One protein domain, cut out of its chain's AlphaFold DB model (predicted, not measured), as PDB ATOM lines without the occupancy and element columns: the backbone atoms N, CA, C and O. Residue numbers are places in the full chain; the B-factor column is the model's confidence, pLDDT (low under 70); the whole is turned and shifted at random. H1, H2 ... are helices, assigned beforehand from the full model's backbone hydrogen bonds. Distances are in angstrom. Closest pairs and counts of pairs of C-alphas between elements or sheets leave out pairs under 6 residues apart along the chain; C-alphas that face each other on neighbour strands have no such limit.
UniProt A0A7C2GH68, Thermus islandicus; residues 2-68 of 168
ATOM      1  N   GLY A   2     166.640 193.266 214.175       47.56
ATOM      2  CA  GLY A   2     166.248 193.176 212.768       47.56
ATOM      3  C   GLY A   2     165.995 191.719 212.420       47.56
ATOM      4  O   GLY A   2     166.873 190.889 212.644       47.56
ATOM      5  N   LEU A   3     164.819 191.393 211.882       54.94
ATOM      6  CA  LEU A   3     164.706 190.180 211.080       54.94
ATOM      7  C   LEU A   3     165.619 190.370 209.872       54.94
ATOM      8  O   LEU A   3     165.349 191.233 209.039       54.94
ATOM      9  N   PHE A   4     166.712 189.606 209.804       53.91
ATOM     10  CA  PHE A   4     167.563 189.550 208.620       53.91
ATOM     11  C   PHE A   4     166.770 188.877 207.502       53.91
ATOM     12  O   PHE A   4     166.750 187.659 207.350       53.91
ATOM     13  N   SER A   5     166.041 189.704 206.767       64.12
ATOM     14  CA  SER A   5     165.263 189.338 205.601       64.12
ATOM     15  C   SER A   5     165.572 190.349 204.502       64.12
ATOM     16  O   SER A   5     166.009 191.463 204.791       64.12
ATOM     17  N   PHE A   6     165.309 189.987 203.247       69.19
ATOM     18  CA  PHE A   6     165.435 190.912 202.116       69.19
ATOM     19  C   PHE A   6     164.614 192.200 202.297       69.19
ATOM     20  O   PHE A   6     164.925 193.219 201.688       69.19
ATOM     21  N   LEU A   7     163.571 192.161 203.130       76.56
ATOM     22  CA  LEU A   7     162.717 193.298 203.440       76.56
ATOM     23  C   LEU A   7     162.962 193.795 204.875       76.56
ATOM     24  O   LEU A   7     163.118 192.983 205.795       76.56
ATOM     25  N   PRO A   8     162.944 195.119 205.105       82.44
ATOM     26  CA  PRO A   8     163.054 195.669 206.448       82.44
ATOM     27  C   PRO A   8     161.865 195.222 207.306       82.44
ATOM     28  O   PRO A   8     160.747 195.061 206.815       82.44
ATOM     29  N   HIS A   9     162.095 195.058 208.609       84.00
ATOM     30  CA  HIS A   9     161.106 194.521 209.549       84.00
ATOM     31  C   HIS A   9     159.712 195.190 209.480       84.00
ATOM     32  O   HIS A   9     158.733 194.450 209.367       84.00
ATOM     33  N   PRO A  10     159.577 196.534 209.407       87.19
ATOM     34  CA  PRO A  10     158.263 197.170 209.259       87.19
ATOM     35  C   PRO A  10     157.506 196.755 207.991       87.19
ATOM     36  O   PRO A  10     156.277 196.728 207.974       87.19
ATOM     37  N   LEU A  11     158.219 196.432 206.909       86.62
ATOM     38  CA  LEU A  11     157.594 195.984 205.669       86.62
ATOM     39  C   LEU A  11     157.086 194.545 205.790       86.62
ATOM     40  O   LEU A  11     156.001 194.252 205.298       86.62
ATOM     41  N   LEU A  12     157.810 193.667 206.491       87.25
ATOM     42  CA  LEU A  12     157.331 192.311 206.782       87.25
ATOM     43  C   LEU A  12     156.009 192.332 207.557       87.25
ATOM     44  O   LEU A  12     155.085 191.590 207.222       87.25
ATOM     45  N   GLU A  13     155.898 193.217 208.552       88.88
ATOM     46  CA  GLU A  13     154.667 193.382 209.328       88.88
ATOM     47  C   GLU A  13     153.525 193.947 208.484       88.88
ATOM     48  O   GLU A  13     152.407 193.433 208.531       88.88
ATOM     49  N   ARG A  14     153.804 194.950 207.641       88.12
ATOM     50  CA  ARG A  14     152.816 195.488 206.691       88.12
ATOM     51  C   ARG A  14     152.314 194.427 205.713       88.12
ATOM     52  O   ARG A  14     151.126 194.405 205.405       88.12
ATOM     53  N   LEU A  15     153.194 193.538 205.263       88.50
ATOM     54  CA  LEU A  15     152.858 192.420 204.378       88.50
ATOM     55  C   LEU A  15     152.196 191.241 205.108       88.50
ATOM     56  O   LEU A  15     151.776 190.285 204.452       88.50
ATOM     57  N   ARG A  16     152.067 191.313 206.441       90.94
ATOM     58  CA  ARG A  16     151.467 190.275 207.292       90.94
ATOM     59  C   ARG A  16     152.144 188.912 207.111       90.94
ATOM     60  O   ARG A  16     151.480 187.878 207.111       90.94
ATOM     61  N   VAL A  17     153.468 188.913 206.937       88.94
ATOM     62  CA  VAL A  17     154.274 187.685 206.873       88.94
ATOM     63  C   VAL A  17     154.244 187.018 208.236       88.94
ATOM     64  O   VAL A  17     154.670 187.633 209.197       88.94
ATOM     65  N   ALA A  18     153.809 185.766 208.324       90.88
ATOM     66  CA  ALA A  18     153.743 185.024 209.577       90.88
ATOM     67  C   ALA A  18     154.486 183.692 209.479       90.88
ATOM     68  O   ALA A  18     154.851 183.243 208.393       90.88
ATOM     69  N   ASN A  19     154.728 183.085 210.637       88.94
ATOM     70  CA  ASN A  19     155.394 181.802 210.757       88.94
ATOM     71  C   ASN A  19     154.556 180.894 211.666       88.94
ATOM     72  O   ASN A  19     154.425 181.146 212.862       88.94
ATOM     73  N   GLY A  20     153.987 179.838 211.089       88.38
ATOM     74  CA  GLY A  20     153.093 178.915 211.779       88.38
ATOM     75  C   GLY A  20     153.739 178.052 212.866       88.38
ATOM     76  O   GLY A  20     153.015 177.345 213.563       88.38
ATOM     77  N   GLN A  21     155.066 178.078 213.041       89.94
ATOM     78  CA  GLN A  21     155.720 177.326 214.113       89.94
ATOM     79  C   GLN A  21     155.344 177.865 215.497       89.94
ATOM     80  O   GLN A  21     155.205 177.075 216.428       89.94
ATOM     81  N   VAL A  22     155.189 179.187 215.633       91.88
ATOM     82  CA  VAL A  22     154.735 179.830 216.872       91.88
ATOM     83  C   VAL A  22     153.846 181.015 216.521       91.88
ATOM     84  O   VAL A  22     154.309 182.018 215.984       91.88
ATOM     85  N   LEU A  23     152.569 180.906 216.877       93.62
ATOM     86  CA  LEU A  23     151.599 181.989 216.793       93.62
ATOM     87  C   LEU A  23     150.992 182.206 218.179       93.62
ATOM     88  O   LEU A  23     150.580 181.247 218.833       93.62
ATOM     89  N   ALA A  24     150.937 183.460 218.619       94.00
ATOM     90  CA  ALA A  24     150.347 183.848 219.892       94.00
ATOM     91  C   ALA A  24     149.208 184.837 219.647       94.00
ATOM     92  O   ALA A  24     149.341 185.766 218.849       94.00
ATOM     93  N   PHE A  25     148.090 184.634 220.338       95.44
ATOM     94  CA  PHE A  25     146.890 185.439 220.173       95.44
ATOM     95  C   PHE A  25     146.257 185.733 221.527       95.44
ATOM     96  O   PHE A  25     146.221 184.867 222.402       95.44
ATOM     97  N   TRP A  26     145.657 186.916 221.650       95.62
ATOM     98  CA  TRP A  26     144.603 187.122 222.637       95.62
ATOM     99  C   TRP A  26     143.418 186.230 222.281       95.62
ATOM    100  O   TRP A  26     143.020 186.160 221.112       95.62
ATOM    101  N   ARG A  27     142.867 185.533 223.277       96.44
ATOM    102  CA  ARG A  27     141.816 184.528 223.079       96.44
ATOM    103  C   ARG A  27     140.621 185.121 222.335       96.44
ATOM    104  O   ARG A  27     140.139 184.538 221.366       96.44
ATOM    105  N   GLU A  28     140.183 186.295 222.760       96.81
ATOM    106  CA  GLU A  28     139.030 187.014 222.229       96.81
ATOM    107  C   GLU A  28     139.271 187.403 220.768       96.81
ATOM    108  O   GLU A  28     138.420 187.163 219.915       96.81
ATOM    109  N   ALA A  29     140.465 187.915 220.450       96.00
ATOM    110  CA  ALA A  29     140.837 188.292 219.089       96.00
ATOM    111  C   ALA A  29     140.928 187.072 218.152       96.00
ATOM    112  O   ALA A  29     140.494 187.134 217.000       96.00
ATOM    113  N   TYR A  30     141.446 185.943 218.649       96.88
ATOM    114  CA  TYR A  30     141.504 184.696 217.888       96.88
ATOM    115  C   TYR A  30     140.104 184.216 217.493       96.88
ATOM    116  O   TYR A  30     139.859 183.968 216.313       96.88
ATOM    117  N   PHE A  31     139.163 184.152 218.439       96.81
ATOM    118  CA  PHE A  31     137.793 183.736 218.128       96.81
ATOM    119  C   PHE A  31     137.030 184.773 217.295       96.81
ATOM    120  O   PHE A  31     136.322 184.382 216.370       96.81
ATOM    121  N   ALA A  32     137.230 186.073 217.535       95.81
ATOM    122  CA  ALA A  32     136.607 187.136 216.742       95.81
ATOM    123  C   ALA A  32     137.035 187.107 215.261       95.81
ATOM    124  O   ALA A  32     136.232 187.404 214.381       95.81
ATOM    125  N   SER A  33     138.272 186.691 214.961       95.12
ATOM    126  CA  SER A  33     138.743 186.501 213.575       95.12
ATOM    127  C   SER A  33     138.188 185.240 212.881       95.12
ATOM    128  O   SER A  33     138.392 185.054 211.672       95.12
ATOM    129  N   GLY A  34     137.485 184.380 213.631       95.88
ATOM    130  CA  GLY A  34     137.008 183.055 213.217       95.88
ATOM    131  C   GLY A  34     138.020 181.919 213.432       95.88
ATOM    132  O   GLY A  34     137.733 180.766 213.097       95.88
ATOM    133  N   GLY A  35     139.197 182.221 213.992       95.50
ATOM    134  CA  GLY A  35     140.265 181.265 214.282       95.50
ATOM    135  C   GLY A  35     140.716 180.442 213.068       95.50
ATOM    136  O   GLY A  35     140.489 180.802 211.913       95.50
ATOM    137  N   HIS A  36     141.325 179.280 213.318       95.38
ATOM    138  CA  HIS A  36     141.753 178.363 212.252       95.38
ATOM    139  C   HIS A  36     140.585 177.808 211.417       95.38
ATOM    140  O   HIS A  36     140.797 177.362 210.290       95.38
ATOM    141  N   GLY A  37     139.347 177.863 211.923       95.25
ATOM    142  CA  GLY A  37     138.161 177.508 211.140       95.25
ATOM    143  C   GLY A  37     138.008 178.390 209.897       95.25
ATOM    144  O   GLY A  37     137.710 177.879 208.819       95.25
ATOM    145  N   ALA A  38     138.303 179.687 210.023       95.62
ATOM    146  CA  ALA A  38     138.180 180.659 208.937       95.62
ATOM    147  C   ALA A  38     139.250 180.531 207.840       95.62
ATOM    148  O   ALA A  38     139.067 181.081 206.757       95.62
ATOM    149  N   VAL A  39     140.357 179.826 208.100       93.94
ATOM    150  CA  VAL A  39     141.482 179.670 207.156       93.94
ATOM    151  C   VAL A  39     141.746 178.213 206.774       93.94
ATOM    152  O   VAL A  39     142.757 177.912 206.155       93.94
ATOM    153  N   ARG A  40     140.839 177.285 207.101       90.12
ATOM    154  CA  ARG A  40     141.012 175.837 206.866       90.12
ATOM    155  C   ARG A  40     141.279 175.467 205.396       90.12
ATOM    156  O   ARG A  40     141.778 174.377 205.124       90.12
ATOM    157  N   GLY A  41     140.896 176.314 204.443       87.19
ATOM    158  CA  GLY A  41     141.141 176.100 203.013       87.19
ATOM    159  C   GLY A  41     142.498 176.605 202.518       87.19
ATOM    160  O   GLY A  41     142.882 176.285 201.398       87.19
ATOM    161  N   GLU A  42     143.219 177.375 203.330       87.69
ATOM    162  CA  GLU A  42     144.439 178.061 202.916       87.69
ATOM    163  C   GLU A  42     145.661 177.144 203.023       87.69
ATOM    164  O   GLU A  42     145.775 176.318 203.928       87.69
ATOM    165  N   VAL A  43     146.608 177.294 202.097       84.50
ATOM    166  CA  VAL A  43     147.904 176.597 202.180       84.50
ATOM    167  C   VAL A  43     148.809 177.282 203.209       84.50
ATOM    168  O   VAL A  43     149.471 176.610 204.003       84.50
ATOM    169  N   LEU A  44     148.792 178.618 203.218       88.38
ATOM    170  CA  LEU A  44     149.504 179.485 204.160       88.38
ATOM    171  C   LEU A  44     148.537 179.987 205.246       88.38
ATOM    172  O   LEU A  44     148.196 181.169 205.306       88.38
ATOM    173  N   GLU A  45     148.049 179.054 206.069       91.31
ATOM    174  CA  GLU A  45     147.058 179.307 207.131       91.31
ATOM    175  C   GLU A  45     147.537 180.393 208.120       91.31
ATOM    176  O   GLU A  45     146.750 181.220 208.574       91.31
ATOM    177  N   ASP A  46     148.840 180.442 208.401       92.94
ATOM    178  CA  ASP A  46     149.500 181.420 209.270       92.94
ATOM    179  C   ASP A  46     149.450 182.851 208.715       92.94
ATOM    180  O   ASP A  46     149.038 183.781 209.415       92.94
ATOM    181  N   VAL A  47     149.816 183.037 207.446       92.12
ATOM    182  CA  VAL A  47     149.729 184.330 206.745       92.12
ATOM    183  C   VAL A  47     148.269 184.761 206.609       92.12
ATOM    184  O   VAL A  47     147.936 185.931 206.813       92.12
ATOM    185  N   ALA A  48     147.375 183.820 206.297       93.06
ATOM    186  CA  ALA A  48     145.947 184.090 206.204       93.06
ATOM    187  C   ALA A  48     145.365 184.556 207.549       93.06
ATOM    188  O   ALA A  48     144.619 185.534 207.577       93.06
ATOM    189  N   LEU A  49     145.751 183.931 208.668       95.56
ATOM    190  CA  LEU A  49     145.376 184.395 210.006       95.56
ATOM    191  C   LEU A  49     145.917 185.796 210.279       95.56
ATOM    192  O   LEU A  49     145.146 186.672 210.662       95.56
ATOM    193  N   ALA A  50     147.203 186.051 210.021       94.88
ATOM    194  CA  ALA A  50     147.820 187.358 210.261       94.88
ATOM    195  C   ALA A  50     147.134 188.509 209.503       94.88
ATOM    196  O   ALA A  50     147.027 189.622 210.029       94.88
ATOM    197  N   ARG A  51     146.620 188.243 208.294       93.75
ATOM    198  CA  ARG A  51     145.832 189.199 207.496       93.75
ATOM    199  C   ARG A  51     144.452 189.502 208.082       93.75
ATOM    200  O   ARG A  51     143.927 190.582 207.831       93.75
ATOM    201  N   ARG A  52     143.868 188.582 208.855       94.62
ATOM    202  CA  ARG A  52     142.557 188.759 209.509       94.62
ATOM    203  C   ARG A  52     142.650 189.478 210.857       94.62
ATOM    204  O   ARG A  52     141.627 189.905 211.382       94.62
ATOM    205  N   MET A  53     143.848 189.613 211.426       94.06
ATOM    206  CA  MET A  53     144.039 190.257 212.726       94.06
ATOM    207  C   MET A  53     144.087 191.785 212.610       94.06
ATOM    208  O   MET A  53     144.842 192.334 211.806       94.06
ATOM    209  N   GLY A  54     143.355 192.485 213.484       89.88
ATOM    210  CA  GLY A  54     143.420 193.950 213.585       89.88
ATOM    211  C   GLY A  54     144.796 194.458 214.037       89.88
ATOM    212  O   GLY A  54     145.343 195.377 213.432       89.88
ATOM    213  N   GLY A  55     145.392 193.799 215.039       91.06
ATOM    214  CA  GLY A  55     146.765 194.035 215.506       91.06
ATOM    215  C   GLY A  55     147.689 192.864 215.173       91.06
ATOM    216  O   GLY A  55     147.270 191.708 215.222       91.06
ATOM    217  N   TYR A  56     148.940 193.155 214.819       92.81
ATOM    218  CA  TYR A  56     149.929 192.157 214.418       92.81
ATOM    219  C   TYR A  56     151.339 192.639 214.765       92.81
ATOM    220  O   TYR A  56     151.622 193.826 214.630       92.81
ATOM    221  N   GLY A  57     152.204 191.717 215.182       92.00
ATOM    222  CA  GLY A  57     153.622 191.976 215.406       92.00
ATOM    223  C   GLY A  57     154.443 190.729 215.105       92.00
ATOM    224  O   GLY A  57     153.968 189.606 215.309       92.00
ATOM    225  N   LEU A  58     155.663 190.924 214.611       90.81
ATOM    226  CA  LEU A  58     156.576 189.839 214.260       90.81
ATOM    227  C   LEU A  58     157.803 189.850 215.176       90.81
ATOM    228  O   LEU A  58     158.550 190.820 215.240       90.81
ATOM    229  N   PHE A  59     158.057 188.733 215.856       88.06
ATOM    230  CA  PHE A  59     159.140 188.620 216.832       88.06
ATOM    231  C   PHE A  59     160.098 187.496 216.436       88.06
ATOM    232  O   PHE A  59     159.668 186.417 216.040       88.06
ATOM    233  N   LEU A  60     161.407 187.734 216.571       81.50
ATOM    234  CA  LEU A  60     162.444 186.758 216.205       81.50
ATOM    235  C   LEU A  60     162.411 185.476 217.050       81.50
ATOM    236  O   LEU A  60     162.844 184.431 216.579       81.50
ATOM    237  N   GLY A  61     161.954 185.555 218.303       83.56
ATOM    238  CA  GLY A  61     161.893 184.398 219.205       83.56
ATOM    239  C   GLY A  61     163.253 183.769 219.552       83.56
ATOM    240  O   GLY A  61     163.295 182.651 220.063       83.56
ATOM    241  N   GLY A  62     164.366 184.460 219.269       82.75
ATOM    242  CA  GLY A  62     165.721 183.950 219.484       82.75
ATOM    243  C   GLY A  62     165.954 183.526 220.935       82.75
ATOM    244  O   GLY A  62     165.657 184.278 221.858       82.75
ATOM    245  N   GLY A  63     166.460 182.307 221.134       83.50
ATOM    246  CA  GLY A  63     166.726 181.736 222.460       83.50
ATOM    247  C   GLY A  63     165.496 181.222 223.222       83.50
ATOM    248  O   GLY A  63     165.674 180.540 224.226       83.50
ATOM    249  N   LEU A  64     164.269 181.481 222.751       88.44
ATOM    250  CA  LEU A  64     163.041 181.074 223.449       88.44
ATOM    251  C   LEU A  64     162.583 179.657 223.087       88.44
ATOM    252  O   LEU A  64     162.003 178.960 223.915       88.44
ATOM    253  N   PHE A  65     162.816 179.224 221.849       87.00
ATOM    254  CA  PHE A  65     162.406 177.906 221.371       87.00
ATOM    255  C   PHE A  65     163.286 177.419 220.217       87.00
ATOM    256  O   PHE A  65     163.956 178.192 219.532       87.00
ATOM    257  N   ARG A  66     163.265 176.103 219.981       86.19
ATOM    258  CA  ARG A  66     163.908 175.451 218.836       86.19
ATOM    259  C   ARG A  66     162.887 174.573 218.132       86.19
ATOM    260  O   ARG A  66     162.212 173.779 218.778       86.19
ATOM    261  N   VAL A  67     162.817 174.677 216.807       88.25
ATOM    262  CA  VAL A  67     161.890 173.879 216.001       88.25
ATOM    263  C   VAL A  67     162.657 173.087 214.956       88.25
ATOM    264  O   VAL A  67     163.458 173.637 214.206       88.25
ATOM    265  N   ARG A  68     162.379 171.784 214.886       90.12
ATOM    266  CA  ARG A  68     162.793 170.921 213.779       90.12
ATOM    267  C   ARG A  68     161.574 170.663 212.901       90.12
ATOM    268  O   ARG A  68     160.758 169.810 213.229       90.12
TER     269      ARG A  68
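Overview. This is residues 2 to 68 of the 168 residues of a protein of Thermus islandicus (UniProt A0A7C2GH68). Little regular structure is here: mostly loops, with short helices H2, H3 and H4 following one another at one end and H1 set off from them. The unnamed stretch 53 to 68 leads away from H4 as a long tail. The printed part has 67 residues with four named helices, H1 to H4, and no named strand; the class is all helix, though these hold only 25 residues. It is compact, radius of gyration of the C-alphas 12.5 A, spanning 31 by 25 by 23 A.

Along the chain. Find C-alpha 9 at (161.106, 194.521, 209.549), where H1, residues 9 to 14, begins. Go on to H2, residues 27 to 32, and H3, residues 35 to 39. H4, residues 45 to 52, runs 10.7 A to C-alpha 52 at (142.557, 188.759, 209.509).

Arrangement. H3 and H4 touch, closest at the C-alphas of Val 39 and Glu 45, 5.6 A apart. H2 and H3 meet only through their link. H1 is apart from H2, H3 and H4. Every O i to N i+4 pair is within hydrogen-bond range in H1, H2 and H4; H3 has 0 of 1, but 2 of 2 O i to N i+3 pairs.

Size, cuts and confidence. The C-alphas farthest apart, of Phe 6 and Glu 28, are 33.4 A apart. The printed part has no cut; H1 to H2 is a long link. Residues 2 to 6 are under pLDDT 70.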